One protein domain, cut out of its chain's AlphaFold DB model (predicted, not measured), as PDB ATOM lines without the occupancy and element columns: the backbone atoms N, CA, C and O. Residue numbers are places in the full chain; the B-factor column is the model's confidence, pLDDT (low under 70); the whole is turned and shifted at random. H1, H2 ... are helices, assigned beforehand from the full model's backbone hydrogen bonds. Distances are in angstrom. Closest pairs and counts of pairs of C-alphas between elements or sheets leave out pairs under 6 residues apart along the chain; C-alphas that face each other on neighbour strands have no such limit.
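This is residues 555 to 688 and 1189 to 1204 of the 1255 residues of a protein of Plasmodium ovale wallikeri (UniProt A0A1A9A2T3). Two helical parts sit side by side: the long helix H1 with the short H4 packed on it at a steep tilt and tiny H5 near its end, and a helical hairpin of H2 and H3. Between H1 and H2 runs an unnamed stretch, residues 676 to 680, and another, residues 1193 to 1198, passes along H3; residues 632 to 638, of which 632 belongs to H3, stick out. The 150 printed residues include five named helices, H1 to H5 in chain order, and no named strand, an all-helix class. The whole is compact, with a radius of gyration of the C-alphas of 16.9 A and spans of 58 by 41 by 26 A.

Start at H1, residues 557 to 580; with residues 567 to 575 alone it touches H4, residues 652 to 662, closest at the C-alphas of Ile 571 and Ser 652, 5.5 A apart. They run the same way at a steep tilt of 51 degrees. H5, residues 664 to 667, only just touches H1, with 3 pairs of C-alphas within 8 A, the closest being Arg 579 and Glu 667, 7.2 A. Look next at H2, residues 592 to 610, and H3, residues 615 to 632: this hairpin runs opposite ways at a shallow tilt of 24 degrees, and H2 touches H3 with residues 601 to 608 alone, closest at the C-alphas of Leu 608 and Ala 619, 4.7 A. H1 and H2 are apart. In H1, H2 and H4 every O i to N i+4 pair is within hydrogen-bond range, in H3 10 of 14, and H5 is too short for such a pair.

Find C-alpha 557 at (195.487, 232.151, 234.907); H1 runs 34.5 A from there. H2 measures 27.0 A, H3 26.2 A, H4 15.5 A and H5 5.3 A, ending at C-alpha 667, (218.903, 209.718, 220.273).

Residues 689 to 1188 are not printed, and C-alphas 688 and 1189 lie 43.7 A apart. The links H1 to H2 and H3 to H4 are long. Mean pLDDT of the printed part is 70.6, with residues 680 to 688 and 1189 to 1204 among those under 70.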
ATOM      1  N   MET A 555     197.891 231.354 241.673       63.66
ATOM      2  CA  MET A 555     198.469 232.088 240.546       63.66
ATOM      3  C   MET A 555     197.349 232.468 239.569       63.66
ATOM      4  O   MET A 555     196.457 231.656 239.316       63.66
ATOM      5  N   GLU A 556     197.376 233.694 239.050       65.19
ATOM      6  CA  GLU A 556     196.398 234.140 238.054       65.19
ATOM      7  C   GLU A 556     196.584 233.380 236.740       65.19
ATOM      8  O   GLU A 556     197.713 233.105 236.333       65.19
ATOM      9  N   ASP A 557     195.476 233.048 236.071       65.62
ATOM     10  CA  ASP A 557     195.487 232.151 234.907       65.62
ATOM     11  C   ASP A 557     196.379 232.688 233.762       65.62
ATOM     12  O   ASP A 557     197.071 231.917 233.109       65.62
ATOM     13  N   MET A 558     196.469 234.014 233.585       70.69
ATOM     14  CA  MET A 558     197.345 234.650 232.585       70.69
ATOM     15  C   MET A 558     198.845 234.432 232.869       70.69
ATOM     16  O   MET A 558     199.613 234.108 231.964       70.69
ATOM     17  N   GLU A 559     199.272 234.575 234.125       68.12
ATOM     18  CA  GLU A 559     200.665 234.339 234.539       68.12
ATOM     19  C   GLU A 559     200.995 232.837 234.565       68.12
ATOM     20  O   GLU A 559     202.122 232.424 234.286       68.12
ATOM     21  N   LEU A 560     199.994 231.997 234.842       69.31
ATOM     22  CA  LEU A 560     200.086 230.544 234.756       69.31
ATOM     23  C   LEU A 560     200.351 230.085 233.307       69.31
ATOM     24  O   LEU A 560     201.289 229.317 233.079       69.31
ATOM     25  N   ASP A 561     199.586 230.613 232.345       71.62
ATOM     26  CA  ASP A 561     199.742 230.355 230.909       71.62
ATOM     27  C   ASP A 561     201.076 230.899 230.371       71.62
ATOM     28  O   ASP A 561     201.753 230.231 229.585       71.62
ATOM     29  N   ARG A 562     201.502 232.085 230.835       78.62
ATOM     30  CA  ARG A 562     202.811 232.674 230.509       78.62
ATOM     31  C   ARG A 562     203.958 231.734 230.885       78.62
ATOM     32  O   ARG A 562     204.777 231.403 230.029       78.62
ATOM     33  N   VAL A 563     203.987 231.255 232.132       74.88
ATOM     34  CA  VAL A 563     205.048 230.347 232.602       74.88
ATOM     35  C   VAL A 563     204.952 228.970 231.932       74.88
ATOM     36  O   VAL A 563     205.982 228.342 231.696       74.88
ATOM     37  N   ALA A 564     203.756 228.490 231.571       76.56
ATOM     38  CA  ALA A 564     203.610 227.246 230.809       76.56
ATOM     39  C   ALA A 564     204.231 227.352 229.399       76.56
ATOM     40  O   ALA A 564     204.980 226.460 228.988       76.56
ATOM     41  N   LYS A 565     203.991 228.467 228.690       82.12
ATOM     42  CA  LYS A 565     204.605 228.765 227.382       82.12
ATOM     43  C   LYS A 565     206.124 228.919 227.483       82.12
ATOM     44  O   LYS A 565     206.857 228.352 226.676       82.12
ATOM     45  N   GLU A 566     206.613 229.630 228.497       83.31
ATOM     46  CA  GLU A 566     208.049 229.798 228.744       83.31
ATOM     47  C   GLU A 566     208.749 228.459 229.037       83.31
ATOM     48  O   GLU A 566     209.780 228.145 228.434       83.31
ATOM     49  N   LEU A 567     208.156 227.629 229.903       82.31
ATOM     50  CA  LEU A 567     208.668 226.302 230.239       82.31
ATOM     51  C   LEU A 567     208.760 225.400 229.000       82.31
ATOM     52  O   LEU A 567     209.803 224.782 228.780       82.31
ATOM     53  N   ARG A 568     207.711 225.366 228.167       83.81
ATOM     54  CA  ARG A 568     207.717 224.651 226.881       83.81
ATOM     55  C   ARG A 568     208.870 225.125 225.994       83.81
ATOM     56  O   ARG A 568     209.677 224.304 225.567       83.81
ATOM     57  N   ASN A 569     208.968 226.434 225.751       88.00
ATOM     58  CA  ASN A 569     209.981 227.013 224.865       88.00
ATOM     59  C   ASN A 569     211.408 226.683 225.327       88.00
ATOM     60  O   ASN A 569     212.290 226.436 224.505       88.00
ATOM     61  N   ASN A 570     211.643 226.643 226.638       87.75
ATOM     62  CA  ASN A 570     212.945 226.293 227.194       87.75
ATOM     63  C   ASN A 570     213.238 224.778 227.114       87.75
ATOM     64  O   ASN A 570     214.385 224.404 226.885       87.75
ATOM     65  N   ILE A 571     212.227 223.904 227.194       87.62
ATOM     66  CA  ILE A 571     212.393 222.460 226.932       87.62
ATOM     67  C   ILE A 571     212.659 222.192 225.436       87.62
ATOM     68  O   ILE A 571     213.557 221.410 225.118       87.62
ATOM     69  N   GLU A 572     211.961 222.870 224.509       89.25
ATOM     70  CA  GLU A 572     212.245 222.782 223.062       89.25
ATOM     71  C   GLU A 572     213.707 223.163 222.758       89.25
ATOM     72  O   GLU A 572     214.414 222.413 222.082       89.25
ATOM     73  N   LYS A 573     214.191 224.291 223.306       91.50
ATOM     74  CA  LYS A 573     215.595 224.734 223.174       91.50
ATOM     75  C   LYS A 573     216.583 223.682 223.681       91.50
ATOM     76  O   LYS A 573     217.521 223.342 222.967       91.50
ATOM     77  N   ASN A 574     216.364 223.137 224.875       89.88
ATOM     78  CA  ASN A 574     217.281 222.174 225.485       89.88
ATOM     79  C   ASN A 574     217.364 220.859 224.693       89.88
ATOM     80  O   ASN A 574     218.459 220.342 224.462       89.88
ATOM     81  N   ILE A 575     216.228 220.346 224.206       88.88
ATOM     82  CA  ILE A 575     216.189 219.159 223.335       88.88
ATOM     83  C   ILE A 575     216.868 219.447 221.984       88.88
ATOM     84  O   ILE A 575     217.583 218.585 221.467       88.88
ATOM     85  N   ASN A 576     216.711 220.657 221.433       90.81
ATOM     86  CA  ASN A 576     217.417 221.079 220.220       90.81
ATOM     87  C   ASN A 576     218.940 221.109 220.423       90.81
ATOM     88  O   ASN A 576     219.653 220.526 219.612       90.81
ATOM     89  N   ILE A 577     219.433 221.715 221.509       91.50
ATOM     90  CA  ILE A 577     220.868 221.774 221.846       91.50
ATOM     91  C   ILE A 577     221.448 220.360 222.008       91.50
ATOM     92  O   ILE A 577     222.491 220.044 221.436       91.50
ATOM     93  N   TYR A 578     220.750 219.480 222.730       90.94
ATOM     94  CA  TYR A 578     221.163 218.088 222.924       90.94
ATOM     95  C   TYR A 578     221.225 217.282 221.614       90.94
ATOM     96  O   TYR A 578     222.156 216.503 221.408       90.94
ATOM     97  N   ARG A 579     220.252 217.454 220.711       89.81
ATOM     98  CA  ARG A 579     220.261 216.766 219.410       89.81
ATOM     99  C   ARG A 579     221.322 217.349 218.470       89.81
ATOM    100  O   ARG A 579     222.062 216.580 217.854       89.81
ATOM    101  N   ALA A 580     221.479 218.672 218.442       89.50
ATOM    102  CA  ALA A 580     222.508 219.355 217.661       89.50
ATOM    103  C   ALA A 580     223.932 218.940 218.073       89.50
ATOM    104  O   ALA A 580     224.732 218.609 217.202       89.50
ATOM    105  N   SER A 581     224.230 218.833 219.377       91.38
ATOM    106  CA  SER A 581     225.551 218.398 219.877       91.38
ATOM    107  C   SER A 581     225.943 216.964 219.485       91.38
ATOM    108  O   SER A 581     227.088 216.555 219.664       91.38
ATOM    109  N   ARG A 582     225.000 216.196 218.923       89.88
ATOM    110  CA  ARG A 582     225.184 214.826 218.423       89.88
ATOM    111  C   ARG A 582     224.961 214.705 216.908       89.88
ATOM    112  O   ARG A 582     224.818 213.590 216.404       89.88
ATOM    113  N   ASN A 583     224.925 215.833 216.191       87.69
ATOM    114  CA  ASN A 583     224.635 215.933 214.756       87.69
ATOM    115  C   ASN A 583     223.285 215.300 214.351       87.69
ATOM    116  O   ASN A 583     223.147 214.720 213.272       87.69
ATOM    117  N   LEU A 584     222.275 215.397 215.224       86.00
ATOM    118  CA  LEU A 584     220.908 214.937 214.976       86.00
ATOM    119  C   LEU A 584     220.014 216.130 214.609       86.00
ATOM    120  O   LEU A 584     219.896 217.084 215.374       86.00
ATOM    121  N   CYS A 585     219.332 216.065 213.464       80.38
ATOM    122  CA  CYS A 585     218.337 217.071 213.089       80.38
ATOM    123  C   CYS A 585     217.077 216.959 213.965       80.38
ATOM    124  O   CYS A 585     216.625 215.850 214.262       80.38
ATOM    125  N   THR A 586     216.460 218.083 214.328       83.25
ATOM    126  CA  THR A 586     215.189 218.103 215.072       83.25
ATOM    127  C   THR A 586     214.125 218.822 214.259       83.25
ATOM    128  O   THR A 586     214.364 219.916 213.753       83.25
ATOM    129  N   ARG A 587     212.947 218.207 214.131       82.12
ATOM    130  CA  ARG A 587     211.762 218.788 213.492       82.12
ATOM    131  C   ARG A 587     210.652 218.878 214.535       82.12
ATOM    132  O   ARG A 587     210.376 217.886 215.206       82.12
ATOM    133  N   TRP A 588     210.042 220.052 214.664       82.56
ATOM    134  CA  TRP A 588     208.918 220.299 215.568       82.56
ATOM    135  C   TRP A 588     207.645 220.529 214.754       82.56
ATOM    136  O   TRP A 588     207.631 221.392 213.878       82.56
ATOM    137  N   ASN A 589     206.584 219.781 215.050       79.56
ATOM    138  CA  ASN A 589     205.247 220.072 214.552       79.56
ATOM    139  C   ASN A 589     204.612 221.153 215.436       79.56
ATOM    140  O   ASN A 589     204.507 220.968 216.651       79.56
ATOM    141  N   ARG A 590     204.207 222.256 214.798       77.50
ATOM    142  CA  ARG A 590     203.609 223.457 215.403       77.50
ATOM    143  C   ARG A 590     202.205 223.744 214.856       77.50
ATOM    144  O   ARG A 590     201.802 224.896 214.750       77.50
ATOM    145  N   ASP A 591     201.483 222.704 214.442       79.00
ATOM    146  CA  ASP A 591     200.047 222.813 214.179       79.00
ATOM    147  C   ASP A 591     199.298 223.138 215.481       79.00
ATOM    148  O   ASP A 591     199.250 222.324 216.408       79.00
ATOM    149  N   GLU A 592     198.695 224.325 215.531       78.69
ATOM    150  CA  GLU A 592     197.907 224.807 216.667       78.69
ATOM    151  C   GLU A 592     196.740 223.865 217.003       78.69
ATOM    152  O   GLU A 592     196.380 223.723 218.173       78.69
ATOM    153  N   THR A 593     196.189 223.166 216.004       80.25
ATOM    154  CA  THR A 593     195.079 222.216 216.167       80.25
ATOM    155  C   THR A 593     195.514 221.002 216.989       80.25
ATOM    156  O   THR A 593     194.891 220.673 218.001       80.25
ATOM    157  N   LEU A 594     196.625 220.362 216.605       80.00
ATOM    158  CA  LEU A 594     197.252 219.282 217.361       80.00
ATOM    159  C   LEU A 594     197.718 219.751 218.747       80.00
ATOM    160  O   LEU A 594     197.541 219.024 219.723       80.00
ATOM    161  N   GLU A 595     198.285 220.952 218.867       76.06
ATOM    162  CA  GLU A 595     198.724 221.485 220.162       76.06
ATOM    163  C   GLU A 595     197.555 221.723 221.130       76.06
ATOM    164  O   GLU A 595     197.654 221.355 222.304       76.06
ATOM    165  N   LEU A 596     196.440 222.286 220.656       78.75
ATOM    166  CA  LEU A 596     195.214 222.461 221.439       78.75
ATOM    167  C   LEU A 596     194.623 221.099 221.835       78.75
ATOM    168  O   LEU A 596     194.263 220.876 222.992       78.75
ATOM    169  N   PHE A 597     194.595 220.147 220.902       82.31
ATOM    170  CA  PHE A 597     194.118 218.790 221.154       82.31
ATOM    171  C   PHE A 597     194.984 218.051 222.194       82.31
ATOM    172  O   PHE A 597     194.454 217.369 223.074       82.31
ATOM    173  N   LEU A 598     196.310 218.222 222.164       79.81
ATOM    174  CA  LEU A 598     197.224 217.693 223.184       79.81
ATOM    175  C   LEU A 598     197.035 218.372 224.551       79.81
ATOM    176  O   LEU A 598     197.129 217.696 225.577       79.81
ATOM    177  N   GLN A 599     196.709 219.670 224.589       78.62
ATOM    178  CA  GLN A 599     196.326 220.351 225.832       78.62
ATOM    179  C   GLN A 599     195.051 219.738 226.432       78.62
ATOM    180  O   GLN A 599     195.052 219.428 227.622       78.62
ATOM    181  N   VAL A 600     194.018 219.450 225.628       82.19
ATOM    182  CA  VAL A 600     192.804 218.734 226.084       82.19
ATOM    183  C   VAL A 600     193.145 217.371 226.704       82.19
ATOM    184  O   VAL A 600     192.623 217.026 227.764       82.19
ATOM    185  N   GLY A 601     194.090 216.622 226.128       75.50
ATOM    186  CA  GLY A 601     194.574 215.368 226.721       75.50
ATOM    187  C   GLY A 601     195.188 215.539 228.119       75.50
ATOM    188  O   GLY A 601     194.946 214.719 229.011       75.50
ATOM    189  N   LEU A 602     195.939 216.625 228.346       72.12
ATOM    190  CA  LEU A 602     196.494 216.971 229.662       72.12
ATOM    191  C   LEU A 602     195.405 217.411 230.657       72.12
ATOM    192  O   LEU A 602     195.466 217.024 231.827       72.12
ATOM    193  N   GLU A 603     194.391 218.158 230.202       74.88
ATOM    194  CA  GLU A 603     193.234 218.568 231.013       74.88
ATOM    195  C   GLU A 603     192.526 217.344 231.616       74.88
ATOM    196  O   GLU A 603     192.298 217.273 232.828       74.88
ATOM    197  N   LEU A 604     192.224 216.362 230.762       75.75
ATOM    198  CA  LEU A 604     191.521 215.134 231.126       75.75
ATOM    199  C   LEU A 604     192.387 214.233 232.019       75.75
ATOM    200  O   LEU A 604     191.892 213.668 232.995       75.75
ATOM    201  N   LEU A 605     193.699 214.151 231.756       73.00
ATOM    202  CA  LEU A 605     194.643 213.428 232.615       73.00
ATOM    203  C   LEU A 605     194.712 214.023 234.030       73.00
ATOM    204  O   LEU A 605     194.733 213.274 235.010       73.00
ATOM    205  N   HIS A 606     194.705 215.351 234.161       74.62
ATOM    206  CA  HIS A 606     194.602 216.013 235.462       74.62
ATOM    207  C   HIS A 606     193.250 215.711 236.135       74.62
ATOM    208  O   HIS A 606     193.242 215.335 237.306       74.62
ATOM    209  N   GLN A 607     192.132 215.759 235.394       75.50
ATOM    210  CA  GLN A 607     190.800 215.424 235.920       75.50
ATOM    211  C   GLN A 607     190.715 213.992 236.479       75.50
ATOM    212  O   GLN A 607     190.123 213.791 237.537       75.50
ATOM    213  N   LEU A 608     191.328 212.992 235.833       75.81
ATOM    214  CA  LEU A 608     191.406 211.634 236.393       75.81
ATOM    215  C   LEU A 608     192.141 211.624 237.738       75.81
ATOM    216  O   LEU A 608     191.635 211.055 238.708       75.81
ATOM    217  N   ASN A 609     193.301 212.281 237.821       74.75
ATOM    218  CA  ASN A 609     194.106 212.317 239.044       74.75
ATOM    219  C   ASN A 609     193.411 213.053 240.211       74.75
ATOM    220  O   ASN A 609     193.722 212.758 241.363       74.75
ATOM    221  N   THR A 610     192.465 213.963 239.945       75.00
ATOM    222  CA  THR A 610     191.726 214.725 240.976       75.00
ATOM    223  C   THR A 610     190.296 214.226 241.241       75.00
ATOM    224  O   THR A 610     189.707 214.561 242.272       75.00
ATOM    225  N   SER A 611     189.740 213.388 240.363       73.69
ATOM    226  CA  SER A 611     188.359 212.872 240.414       73.69
ATOM    227  C   SER A 611     187.889 212.363 241.793       73.69
ATOM    228  O   SER A 611     188.653 211.754 242.549       73.69
ATOM    229  N   ARG A 612     186.600 212.564 242.124       72.69
ATOM    230  CA  ARG A 612     185.932 211.857 243.241       72.69
ATOM    231  C   ARG A 612     185.786 210.372 242.899       72.69
ATOM    232  O   ARG A 612     185.950 209.999 241.747       72.69
ATOM    233  N   LYS A 613     185.478 209.517 243.881       67.62
ATOM    234  CA  LYS A 613     185.423 208.053 243.676       67.62
ATOM    235  C   LYS A 613     184.346 207.658 242.664       67.62
ATOM    236  O   LYS A 613     184.614 206.802 241.827       67.62
ATOM    237  N   GLU A 614     183.177 208.296 242.733       67.44
ATOM    238  CA  GLU A 614     182.128 208.182 241.712       67.44
ATOM    239  C   GLU A 614     182.649 208.636 240.333       67.44
ATOM    240  O   GLU A 614     182.624 207.872 239.366       67.44
ATOM    241  N   ASP A 615     183.237 209.836 240.268       74.12
ATOM    242  CA  ASP A 615     183.766 210.426 239.032       74.12
ATOM    243  C   ASP A 615     184.987 209.693 238.455       74.12
ATOM    244  O   ASP A 615     185.313 209.910 237.296       74.12
ATOM    245  N   THR A 616     185.720 208.868 239.213       69.69
ATOM    246  CA  THR A 616     186.985 208.259 238.751       69.69
ATOM    247  C   THR A 616     186.762 207.329 237.567       69.69
ATOM    248  O   THR A 616     187.622 207.257 236.689       69.69
ATOM    249  N   LEU A 617     185.602 206.666 237.493       69.88
ATOM    250  CA  LEU A 617     185.191 205.972 236.274       69.88
ATOM    251  C   LEU A 617     185.030 207.000 235.147       69.88
ATOM    252  O   LEU A 617     185.857 206.993 234.246       69.88
ATOM    253  N   LEU A 618     184.092 207.948 235.260       72.44
ATOM    254  CA  LEU A 618     183.804 209.019 234.283       72.44
ATOM    255  C   LEU A 618     185.030 209.863 233.836       72.44
ATOM    256  O   LEU A 618     185.102 210.316 232.693       72.44
ATOM    257  N   ALA A 619     186.024 210.062 234.693       69.69
ATOM    258  CA  ALA A 619     187.244 210.797 234.380       69.69
ATOM    259  C   ALA A 619     188.291 209.908 233.697       69.69
ATOM    260  O   ALA A 619     188.948 210.357 232.758       69.69
ATOM    261  N   LYS A 620     188.409 208.633 234.106       72.69
ATOM    262  CA  LYS A 620     189.204 207.643 233.367       72.69
ATOM    263  C   LYS A 620     188.638 207.553 231.953       72.69
ATOM    264  O   LYS A 620     189.353 207.804 230.993       72.69
ATOM    265  N   VAL A 621     187.335 207.299 231.878       73.00
ATOM    266  CA  VAL A 621     186.435 207.341 230.720       73.00
ATOM    267  C   VAL A 621     186.801 208.458 229.746       73.00
ATOM    268  O   VAL A 621     187.294 208.128 228.675       73.00
ATOM    269  N   LYS A 622     186.679 209.744 230.099       77.06
ATOM    270  CA  LYS A 622     186.843 210.840 229.121       77.06
ATOM    271  C   LYS A 622     188.214 210.907 228.435       77.06
ATOM    272  O   LYS A 622     188.279 211.272 227.266       77.06
ATOM    273  N   ILE A 623     189.299 210.515 229.112       77.00
ATOM    274  CA  ILE A 623     190.638 210.425 228.493       77.00
ATOM    275  C   ILE A 623     190.642 209.439 227.316       77.00
ATOM    276  O   ILE A 623     191.480 209.550 226.418       77.00
ATOM    277  N   ASP A 624     189.786 208.413 227.354       77.56
ATOM    278  CA  ASP A 624     190.038 207.199 226.580       77.56
ATOM    279  C   ASP A 624     189.486 207.425 225.150       77.56
ATOM    280  O   ASP A 624     190.236 207.209 224.198       77.56
ATOM    281  N   ASP A 625     188.294 208.019 224.980       83.00
ATOM    282  CA  ASP A 625     187.773 208.403 223.652       83.00
ATOM    283  C   ASP A 625     188.599 209.514 222.981       83.00
ATOM    284  O   ASP A 625     188.786 209.489 221.764       83.00
ATOM    285  N   TRP A 626     189.207 210.417 223.761       85.12
ATOM    286  CA  TRP A 626     190.212 211.362 223.255       85.12
ATOM    287  C   TRP A 626     191.413 210.625 222.626       85.12
ATOM    288  O   TRP A 626     191.850 210.974 221.528       85.12
ATOM    289  N   LYS A 627     191.891 209.524 223.231       78.50
ATOM    290  CA  LYS A 627     192.900 208.652 222.595       78.50
ATOM    291  C   LYS A 627     192.340 207.937 221.354       78.50
ATOM    292  O   LYS A 627     193.076 207.767 220.388       78.50
ATOM    293  N   LYS A 628     191.068 207.520 221.346       81.38
ATOM    294  CA  LYS A 628     190.416 206.881 220.181       81.38
ATOM    295  C   LYS A 628     190.418 207.815 218.965       81.38
ATOM    296  O   LYS A 628     190.893 207.424 217.902       81.38
ATOM    297  N   ALA A 629     189.969 209.058 219.153       83.12
ATOM    298  CA  ALA A 629     189.953 210.102 218.128       83.12
ATOM    299  C   ALA A 629     191.368 210.431 217.626       83.12
ATOM    300  O   ALA A 629     191.600 210.467 216.418       83.12
ATOM    301  N   LEU A 630     192.332 210.569 218.549       81.00
ATOM    302  CA  LEU A 630     193.742 210.790 218.221       81.00
ATOM    303  C   LEU A 630     194.294 209.715 217.282       81.00
ATOM    304  O   LEU A 630     194.964 210.043 216.312       81.00
ATOM    305  N   TYR A 631     194.009 208.441 217.568       78.06
ATOM    306  CA  TYR A 631     194.487 207.313 216.769       78.06
ATOM    307  C   TYR A 631     193.714 207.130 215.455       78.06
ATOM    308  O   TYR A 631     194.311 206.704 214.473       78.06
ATOM    309  N   HIS A 632     192.422 207.472 215.405       77.56
ATOM    310  CA  HIS A 632     191.620 207.377 214.179       77.56
ATOM    311  C   HIS A 632     192.093 208.347 213.083       77.56
ATOM    312  O   HIS A 632     192.055 208.005 211.905       77.56
ATOM    313  N   LYS A 633     192.603 209.529 213.461       75.19
ATOM    314  CA  LYS A 633     193.163 210.512 212.517       75.19
ATOM    315  C   LYS A 633     194.589 210.172 212.030       75.19
ATOM    316  O   LYS A 633     195.104 210.877 211.167       75.19
ATOM    317  N   VAL A 634     195.244 209.118 212.540       71.38
ATOM    318  CA  VAL A 634     196.606 208.720 212.119       71.38
ATOM    319  C   VAL A 634     196.550 207.950 210.792       71.38
ATOM    320  O   VAL A 634     195.936 206.882 210.747       71.38
ATOM    321  N   PRO A 635     197.225 208.405 209.718       72.19
ATOM    322  CA  PRO A 635     197.269 207.663 208.458       72.19
ATOM    323  C   PRO A 635     197.962 206.305 208.615       72.19
ATOM    324  O   PRO A 635     198.946 206.185 209.341       72.19
ATOM    325  N   GLN A 636     197.503 205.289 207.878       59.22
ATOM    326  CA  GLN A 636     197.953 203.890 208.015       59.22
ATOM    327  C   GLN A 636     199.469 203.677 207.808       59.22
ATOM    328  O   GLN A 636     200.037 202.709 208.311       59.22
ATOM    329  N   SER A 637     200.132 204.584 207.087       69.50
ATOM    330  CA  SER A 637     201.584 204.603 206.870       69.50
ATOM    331  C   SER A 637     202.395 205.117 208.071       69.50
ATOM    332  O   SER A 637     203.608 204.916 208.119       69.50
ATOM    333  N   HIS A 638     201.752 205.764 209.046       62.81
ATOM    334  CA  HIS A 638     202.401 206.471 210.144       62.81
ATOM    335  C   HIS A 638     202.196 205.787 211.498       62.81
ATOM    336  O   HIS A 638     201.234 205.061 211.739       62.81
ATOM    337  N   ARG A 639     203.136 206.024 212.417       66.75
ATOM    338  CA  ARG A 639     203.106 205.483 213.782       66.75
ATOM    339  C   ARG A 639     203.205 206.604 214.804       66.75
ATOM    340  O   ARG A 639     204.228 206.757 215.466       66.75
ATOM    341  N   LEU A 640     202.118 207.362 214.947       72.69
ATOM    342  CA  LEU A 640     201.919 208.169 216.146       72.69
ATOM    343  C   LEU A 640     201.816 207.249 217.359       72.69
ATOM    344  O   LEU A 640     201.056 206.279 217.372       72.69
ATOM    345  N   LEU A 641     202.535 207.616 218.405       70.69
ATOM    346  CA  LEU A 641     202.203 207.277 219.774       70.69
ATOM    347  C   LEU A 641     202.674 208.498 220.658       70.69
ATOM    348  O   LEU A 641     203.307 209.398 220.111       70.69
ATOM    349  N   GLY A 642     202.340 208.638 221.953       69.94
ATOM    350  CA  GLY A 642     202.676 209.799 222.823       69.94
ATOM    351  C   GLY A 642     202.867 209.490 224.330       69.94
ATOM    352  O   GLY A 642     202.081 208.739 224.907       69.94
ATOM    353  N   PHE A 643     203.883 210.078 224.991       74.44
ATOM    354  CA  PHE A 643     204.213 209.841 226.413       74.44
ATOM    355  C   PHE A 643     203.597 210.892 227.367       74.44
ATOM    356  O   PHE A 643     203.938 212.070 227.255       74.44
ATOM    357  N   PRO A 644     202.809 210.500 228.388       73.31
ATOM    358  CA  PRO A 644     202.466 211.382 229.502       73.31
ATOM    359  C   PRO A 644     203.569 211.378 230.575       73.31
ATOM    360  O   PRO A 644     203.902 210.329 231.126       73.31
ATOM    361  N   TYR A 645     204.089 212.556 230.926       76.06
ATOM    362  CA  TYR A 645     205.015 212.747 232.050       76.06
ATOM    363  C   TYR A 645     204.445 213.718 233.085       76.06
ATOM    364  O   TYR A 645     203.747 214.671 232.749       76.06
ATOM    365  N   HIS A 646     204.786 213.489 234.354       75.19
ATOM    366  CA  HIS A 646     204.482 214.390 235.461       75.19
ATOM    367  C   HIS A 646     205.782 214.769 236.173       75.19
ATOM    368  O   HIS A 646     206.557 213.893 236.555       75.19
ATOM    369  N   PHE A 647     205.995 216.070 236.359       74.06
ATOM    370  CA  PHE A 647     207.128 216.631 237.083       74.06
ATOM    371  C   PHE A 647     206.607 217.553 238.186       74.06
ATOM    372  O   PHE A 647     205.715 218.366 237.954       74.06
ATOM    373  N   ASN A 648     207.199 217.450 239.374       68.94
ATOM    374  CA  ASN A 648     206.933 218.313 240.527       68.94
ATOM    375  C   ASN A 648     207.812 219.580 240.552       68.94
ATOM    376  O   ASN A 648     207.737 220.374 241.483       68.94
ATOM    377  N   THR A 649     208.640 219.801 239.526       70.62
ATOM    378  CA  THR A 649     209.474 221.000 239.364       70.62
ATOM    379  C   THR A 649     209.110 221.761 238.089       70.62
ATOM    380  O   THR A 649     208.526 221.202 237.166       70.62
ATOM    381  N   CYS A 650     209.475 223.043 238.029       70.31
ATOM    382  CA  CYS A 650     209.409 223.875 236.821       70.31
ATOM    383  C   CYS A 650     210.798 224.102 236.186       70.31
ATOM    384  O   CYS A 650     210.919 224.903 235.264       70.31
ATOM    385  N   LYS A 651     211.857 223.427 236.665       75.94
ATOM    386  CA  LYS A 651     213.220 223.557 236.120       75.94
ATOM    387  C   LYS A 651     213.324 222.882 234.748       75.94
ATOM    388  O   LYS A 651     213.496 221.666 234.663       75.94
ATOM    389  N   SER A 652     213.246 223.685 233.685       82.38
ATOM    390  CA  SER A 652     213.333 223.258 232.277       82.38
ATOM    391  C   SER A 652     214.528 222.343 232.001       82.38
ATOM    392  O   SER A 652     214.363 221.325 231.332       82.38
ATOM    393  N   GLN A 653     215.702 222.659 232.557       84.81
ATOM    394  CA  GLN A 653     216.920 221.860 232.417       84.81
ATOM    395  C   GLN A 653     216.735 220.440 232.965       84.81
ATOM    396  O   GLN A 653     216.762 219.486 232.195       84.81
ATOM    397  N   PHE A 654     216.401 220.305 234.253       81.06
ATOM    398  CA  PHE A 654     216.159 219.011 234.903       81.06
ATOM    399  C   PHE A 654     215.079 218.176 234.195       81.06
ATOM    400  O   PHE A 654     215.227 216.964 234.044       81.06
ATOM    401  N   ILE A 655     213.997 218.817 233.737       82.38
ATOM    402  CA  ILE A 655     212.941 218.156 232.956       82.38
ATOM    403  C   ILE A 655     213.507 217.625 231.634       82.38
ATOM    404  O   ILE A 655     213.283 216.464 231.295       82.38
ATOM    405  N   SER A 656     214.270 218.450 230.913       86.12
ATOM    406  CA  SER A 656     214.881 218.089 229.629       86.12
ATOM    407  C   SER A 656     215.870 216.939 229.791       86.12
ATOM    408  O   SER A 656     215.740 215.933 229.100       86.12
ATOM    409  N   ASP A 657     216.787 217.035 230.755       86.94
ATOM    410  CA  ASP A 657     217.775 215.998 231.065       86.94
ATOM    411  C   ASP A 657     217.097 214.686 231.470       86.94
ATOM    412  O   ASP A 657     217.515 213.600 231.058       86.94
ATOM    413  N   LYS A 658     215.998 214.765 232.237       85.19
ATOM    414  CA  LYS A 658     215.263 213.568 232.634       85.19
ATOM    415  C   LYS A 658     214.540 212.925 231.454       85.19
ATOM    416  O   LYS A 658     214.659 211.708 231.312       85.19
ATOM    417  N   LEU A 659     213.877 213.709 230.599       85.31
ATOM    418  CA  LEU A 659     213.275 213.229 229.351       85.31
ATOM    419  C   LEU A 659     214.337 212.577 228.459       85.31
ATOM    420  O   LEU A 659     214.175 211.421 228.086       85.31
ATOM    421  N   ILE A 660     215.456 213.260 228.213       87.69
ATOM    422  CA  ILE A 660     216.625 212.747 227.486       87.69
ATOM    423  C   ILE A 660     217.081 211.390 228.049       87.69
ATOM    424  O   ILE A 660     217.203 210.427 227.297       87.69
ATOM    425  N   SER A 661     217.241 211.270 229.373       85.44
ATOM    426  CA  SER A 661     217.708 210.032 230.023       85.44
ATOM    427  C   SER A 661     216.739 208.843 229.932       85.44
ATOM    428  O   SER A 661     217.157 207.702 230.118       85.44
ATOM    429  N   THR A 662     215.444 209.088 229.701       84.19
ATOM    430  CA  THR A 662     214.413 208.034 229.624       84.19
ATOM    431  C   THR A 662     213.906 207.779 228.207       84.19
ATOM    432  O   THR A 662     213.346 206.718 227.943       84.19
ATOM    433  N   LEU A 663     214.084 208.731 227.289       83.19
ATOM    434  CA  LEU A 663     213.531 208.708 225.940       83.19
ATOM    435  C   LEU A 663     214.627 208.483 224.900       83.19
ATOM    436  O   LEU A 663     214.972 209.390 224.150       83.19
ATOM    437  N   GLY A 664     215.105 207.240 224.772       79.88
ATOM    438  CA  GLY A 664     216.101 206.856 223.752       79.88
ATOM    439  C   GLY A 664     215.690 207.152 222.295       79.88
ATOM    440  O   GLY A 664     216.531 207.186 221.404       79.88
ATOM    441  N   ILE A 665     214.412 207.450 222.033       81.31
ATOM    442  CA  ILE A 665     213.953 208.006 220.748       81.31
ATOM    443  C   ILE A 665     214.558 209.391 220.441       81.31
ATOM    444  O   ILE A 665     214.781 209.709 219.276       81.31
ATOM    445  N   LEU A 666     214.908 210.189 221.458       83.69
ATOM    446  CA  LEU A 666     215.606 211.470 221.301       83.69
ATOM    447  C   LEU A 666     217.065 211.300 220.842       83.69
ATOM    448  O   LEU A 666     217.658 212.269 220.368       83.69
ATOM    449  N   GLU A 667     217.616 210.083 220.885       84.31
ATOM    450  CA  GLU A 667     218.903 209.718 220.273       84.31
ATOM    451  C   GLU A 667     218.752 209.208 218.825       84.31
ATOM    452  O   GLU A 667     219.748 208.944 218.148       84.31
ATOM    453  N   SER A 668     217.519 209.087 218.309       81.88
ATOM    454  CA  SER A 668     217.273 208.555 216.966       81.88
ATOM    455  C   SER A 668     217.840 209.455 215.866       81.88
ATOM    456  O   SER A 668     217.618 210.672 215.847       81.88
ATOM    457  N   ARG A 669     218.527 208.803 214.919       80.44
ATOM    458  CA  ARG A 669     219.080 209.364 213.674       80.44
ATOM    459  C   ARG A 669     218.074 209.408 212.518       80.44
ATOM    460  O   ARG A 669     218.444 209.802 211.416       80.44
ATOM    461  N   ASP A 670     216.832 208.984 212.745       79.25
ATOM    462  CA  ASP A 670     215.789 209.015 211.722       79.25
ATOM    463  C   ASP A 670     215.446 210.465 211.330       79.25
ATOM    464  O   ASP A 670     215.132 211.297 212.185       79.25
ATOM    465  N   ARG A 671     215.517 210.768 210.028       68.19
ATOM    466  CA  ARG A 671     215.232 212.099 209.458       68.19
ATOM    467  C   ARG A 671     213.730 212.372 209.298       68.19
ATOM    468  O   ARG A 671     213.349 213.522 209.085       68.19
ATOM    469  N   SER A 672     212.889 211.341 209.404       74.81
ATOM    470  CA  SER A 672     211.425 211.452 209.405       74.81
ATOM    471  C   SER A 672     210.845 211.794 210.786       74.81
ATOM    472  O   SER A 672     209.695 212.219 210.873       74.81
ATOM    473  N   LEU A 673     211.638 211.663 211.861       78.75
ATOM    474  CA  LEU A 673     211.196 211.941 213.229       78.75
ATOM    475  C   LEU A 673     210.740 213.400 213.381       78.75
ATOM    476  O   LEU A 673     211.522 214.336 213.207       78.75
ATOM    477  N   CYS A 674     209.482 213.570 213.782       79.88
ATOM    478  CA  CYS A 674     208.881 214.853 214.117       79.88
ATOM    479  C   CYS A 674     208.385 214.823 215.569       79.88
ATOM    480  O   CYS A 674     207.822 213.822 216.013       79.88
ATOM    481  N   LEU A 675     208.619 215.902 216.313       82.38
ATOM    482  CA  LEU A 675     208.279 216.037 217.730       82.38
ATOM    483  C   LEU A 675     207.159 217.067 217.922       82.38
ATOM    484  O   LEU A 675     207.076 218.041 217.182       82.38
ATOM    485  N   SER A 676     206.326 216.894 218.944       80.06
ATOM    486  CA  SER A 676     205.392 217.920 219.421       80.06
ATOM    487  C   SER A 676     205.321 217.856 220.947       80.06
ATOM    488  O   SER A 676     205.559 216.795 221.531       80.06
ATOM    489  N   LEU A 677     205.060 218.991 221.599       81.81
ATOM    490  CA  LEU A 677     205.122 219.130 223.053       81.81
ATOM    491  C   LEU A 677     204.029 220.076 223.562       81.81
ATOM    492  O   LEU A 677     204.116 221.290 223.393       81.81
ATOM    493  N   ALA A 678     203.056 219.520 224.280       75.81
ATOM    494  CA  ALA A 678     202.181 220.294 225.152       75.81
ATOM    495  C   ALA A 678     202.742 220.291 226.583       75.81
ATOM    496  O   ALA A 678     203.165 219.253 227.094       75.81
ATOM    497  N   ALA A 679     202.710 221.447 227.245       71.88
ATOM    498  CA  ALA A 679     203.037 221.592 228.658       71.88
ATOM    499  C   ALA A 679     201.885 222.322 229.358       71.88
ATOM    500  O   ALA A 679     201.485 223.399 228.926       71.88
ATOM    501  N   GLN A 680     201.362 221.747 230.443       66.00
ATOM    502  CA  GLN A 680     200.313 222.365 231.253       66.00
ATOM    503  C   GLN A 680     200.791 222.531 232.696       66.00
ATOM    504  O   GLN A 680     201.225 221.577 233.340       66.00
ATOM    505  N   ARG A 681     200.652 223.752 233.217       54.47
ATOM    506  CA  ARG A 681     200.775 224.070 234.640       54.47
ATOM    507  C   ARG A 681     199.373 224.399 235.144       54.47
ATOM    508  O   ARG A 681     198.705 225.233 234.545       54.47
ATOM    509  N   LYS A 682     198.904 223.755 236.217       52.56
ATOM    510  CA  LYS A 682     197.567 224.004 236.784       52.56
ATOM    511  C   LYS A 682     197.599 224.228 238.288       52.56
ATOM    512  O   LYS A 682     198.329 223.560 239.009       52.56
ATOM    513  N   ALA A 683     196.744 225.146 238.734       40.16
ATOM    514  CA  ALA A 683     196.398 225.389 240.134       40.16
ATOM    515  C   ALA A 683     194.893 225.109 240.352       40.16
ATOM    516  O   ALA A 683     194.169 225.925 240.916       40.16
ATOM    517  N   GLU A 684     194.436 223.972 239.814       41.94
ATOM    518  CA  GLU A 684     193.046 223.489 239.792       41.94
ATOM    519  C   GLU A 684     191.996 224.437 239.151       41.94
ATOM    520  O   GLU A 684     192.316 225.324 238.353       41.94
ATOM    521  N   ILE A 685     190.718 224.090 239.335       31.12
ATOM    522  CA  ILE A 685     189.761 223.859 238.239       31.12
ATOM    523  C   ILE A 685     189.114 225.139 237.678       31.12
ATOM    524  O   ILE A 685     188.551 225.955 238.411       31.12
ATOM    525  N   ARG A 686     189.077 225.250 236.341       27.05
ATOM    526  CA  ARG A 686     188.277 226.242 235.602       27.05
ATOM    527  C   ARG A 686     186.803 225.809 235.550       27.05
ATOM    528  O   ARG A 686     186.328 225.322 234.530       27.05
ATOM    529  N   ASN A 687     186.061 226.010 236.639       27.77
ATOM    530  CA  ASN A 687     184.596 225.950 236.577       27.77
ATOM    531  C   ASN A 687     184.079 227.084 235.672       27.77
ATOM    532  O   ASN A 687     184.431 228.247 235.878       27.77
ATOM    533  N   SER A 688     183.205 226.775 234.710       29.42
ATOM    534  CA  SER A 688     182.719 227.679 233.646       29.42
ATOM    535  C   SER A 688     181.827 228.849 234.114       29.42
ATOM    536  O   SER A 688     181.267 229.586 233.301       29.42
ATOM    537  N   ARG A1189     212.356 201.222 212.925       23.92
ATOM    538  CA  ARG A1189     211.391 201.214 214.068       23.92
ATOM    539  C   ARG A1189     211.327 202.561 214.847       23.92
ATOM    540  O   ARG A1189     212.281 203.321 214.751       23.92
ATOM    541  N   TYR A1190     210.335 202.682 215.764       27.11
ATOM    542  CA  TYR A1190     210.243 203.555 216.985       27.11
ATOM    543  C   TYR A1190     209.591 204.964 216.842       27.11
ATOM    544  O   TYR A1190     209.741 205.559 215.788       27.11
ATOM    545  N   VAL A1191     208.912 205.594 217.840       24.55
ATOM    546  CA  VAL A1191     208.111 205.147 219.036       24.55
ATOM    547  C   VAL A1191     207.177 206.302 219.544       24.55
ATOM    548  O   VAL A1191     206.848 207.131 218.706       24.55
ATOM    549  N   LEU A1192     206.714 206.382 220.825       25.23
ATOM    550  CA  LEU A1192     205.629 207.297 221.308       25.23
ATOM    551  C   LEU A1192     204.965 207.049 222.727       25.23
ATOM    552  O   LEU A1192     205.280 207.784 223.645       25.23
ATOM    553  N   ILE A1193     204.040 206.065 222.909       28.28
ATOM    554  CA  ILE A1193     203.051 205.717 224.017       28.28
ATOM    555  C   ILE A1193     201.523 206.068 223.775       28.28
ATOM    556  O   ILE A1193     201.164 206.302 222.633       28.28
ATOM    557  N   TRP A1194     200.538 205.830 224.671       26.14
ATOM    558  CA  TRP A1194     199.444 204.875 224.322       26.14
ATOM    559  C   TRP A1194     197.955 205.077 224.802       26.14
ATOM    560  O   TRP A1194     197.654 205.886 225.680       26.14
ATOM    561  N   LEU A1195     197.049 204.256 224.215       27.23
ATOM    562  CA  LEU A1195     195.563 204.025 224.289       27.23
ATOM    563  C   LEU A1195     195.004 203.448 225.644       27.23
ATOM    564  O   LEU A1195     195.695 203.619 226.647       27.23
ATOM    565  N   HIS A1196     193.810 202.808 225.818       34.06
ATOM    566  CA  HIS A1196     192.398 203.164 225.441       34.06
ATOM    567  C   HIS A1196     191.308 202.764 226.509       34.06
ATOM    568  O   HIS A1196     191.146 201.586 226.816       34.06
ATOM    569  N   PRO A1197     190.539 203.763 226.987       37.97
ATOM    570  CA  PRO A1197     188.868 203.789 228.089       37.97
ATOM    571  C   PRO A1197     187.367 203.840 227.538       37.97
ATOM    572  O   PRO A1197     187.017 203.048 226.671       37.97
ATOM    573  N   HIS A1198     186.487 204.711 228.125       29.41
ATOM    574  CA  HIS A1198     184.986 204.973 228.041       29.41
ATOM    575  C   HIS A1198     183.967 204.098 228.876       29.41
ATOM    576  O   HIS A1198     184.370 203.003 229.252       29.41
ATOM    577  N   VAL A1199     182.727 204.463 229.358       28.34
ATOM    578  CA  VAL A1199     181.661 205.538 229.159       28.34
ATOM    579  C   VAL A1199     181.050 206.186 230.496       28.34
ATOM    580  O   VAL A1199     181.625 206.004 231.560       28.34
ATOM    581  N   ASN A1200     179.925 206.962 230.475       24.97
ATOM    582  CA  ASN A1200     179.398 207.997 231.456       24.97
ATOM    583  C   ASN A1200     178.452 207.519 232.646       24.97
ATOM    584  O   ASN A1200     178.358 206.315 232.829       24.97
ATOM    585  N   SER A1201     177.726 208.305 233.509       23.08
ATOM    586  CA  SER A1201     177.320 209.754 233.565       23.08
ATOM    587  C   SER A1201     176.836 210.357 234.940       23.08
ATOM    588  O   SER A1201     176.298 209.633 235.766       23.08
ATOM    589  N   TYR A1202     176.968 211.698 235.074       23.66
ATOM    590  CA  TYR A1202     176.235 212.765 235.833       23.66
ATOM    591  C   TYR A1202     175.834 212.760 237.337       23.66
ATOM    592  O   TYR A1202     175.490 211.765 237.957       23.66
ATOM    593  N   VAL A1203     175.794 213.999 237.876       22.84
ATOM    594  CA  VAL A1203     175.249 214.457 239.174       22.84
ATOM    595  C   VAL A1203     174.371 215.695 238.933       22.84
ATOM    596  O   VAL A1203     174.756 216.562 238.148       22.84
ATOM    597  N   CYS A1204     173.265 215.849 239.669       21.06
ATOM    598  CA  CYS A1204     172.593 217.140 239.850       21.06
ATOM    599  C   CYS A1204     172.215 217.348 241.327       21.06
ATOM    600  O   CYS A1204     171.954 216.390 242.054       21.06
TER     601      CYS A1204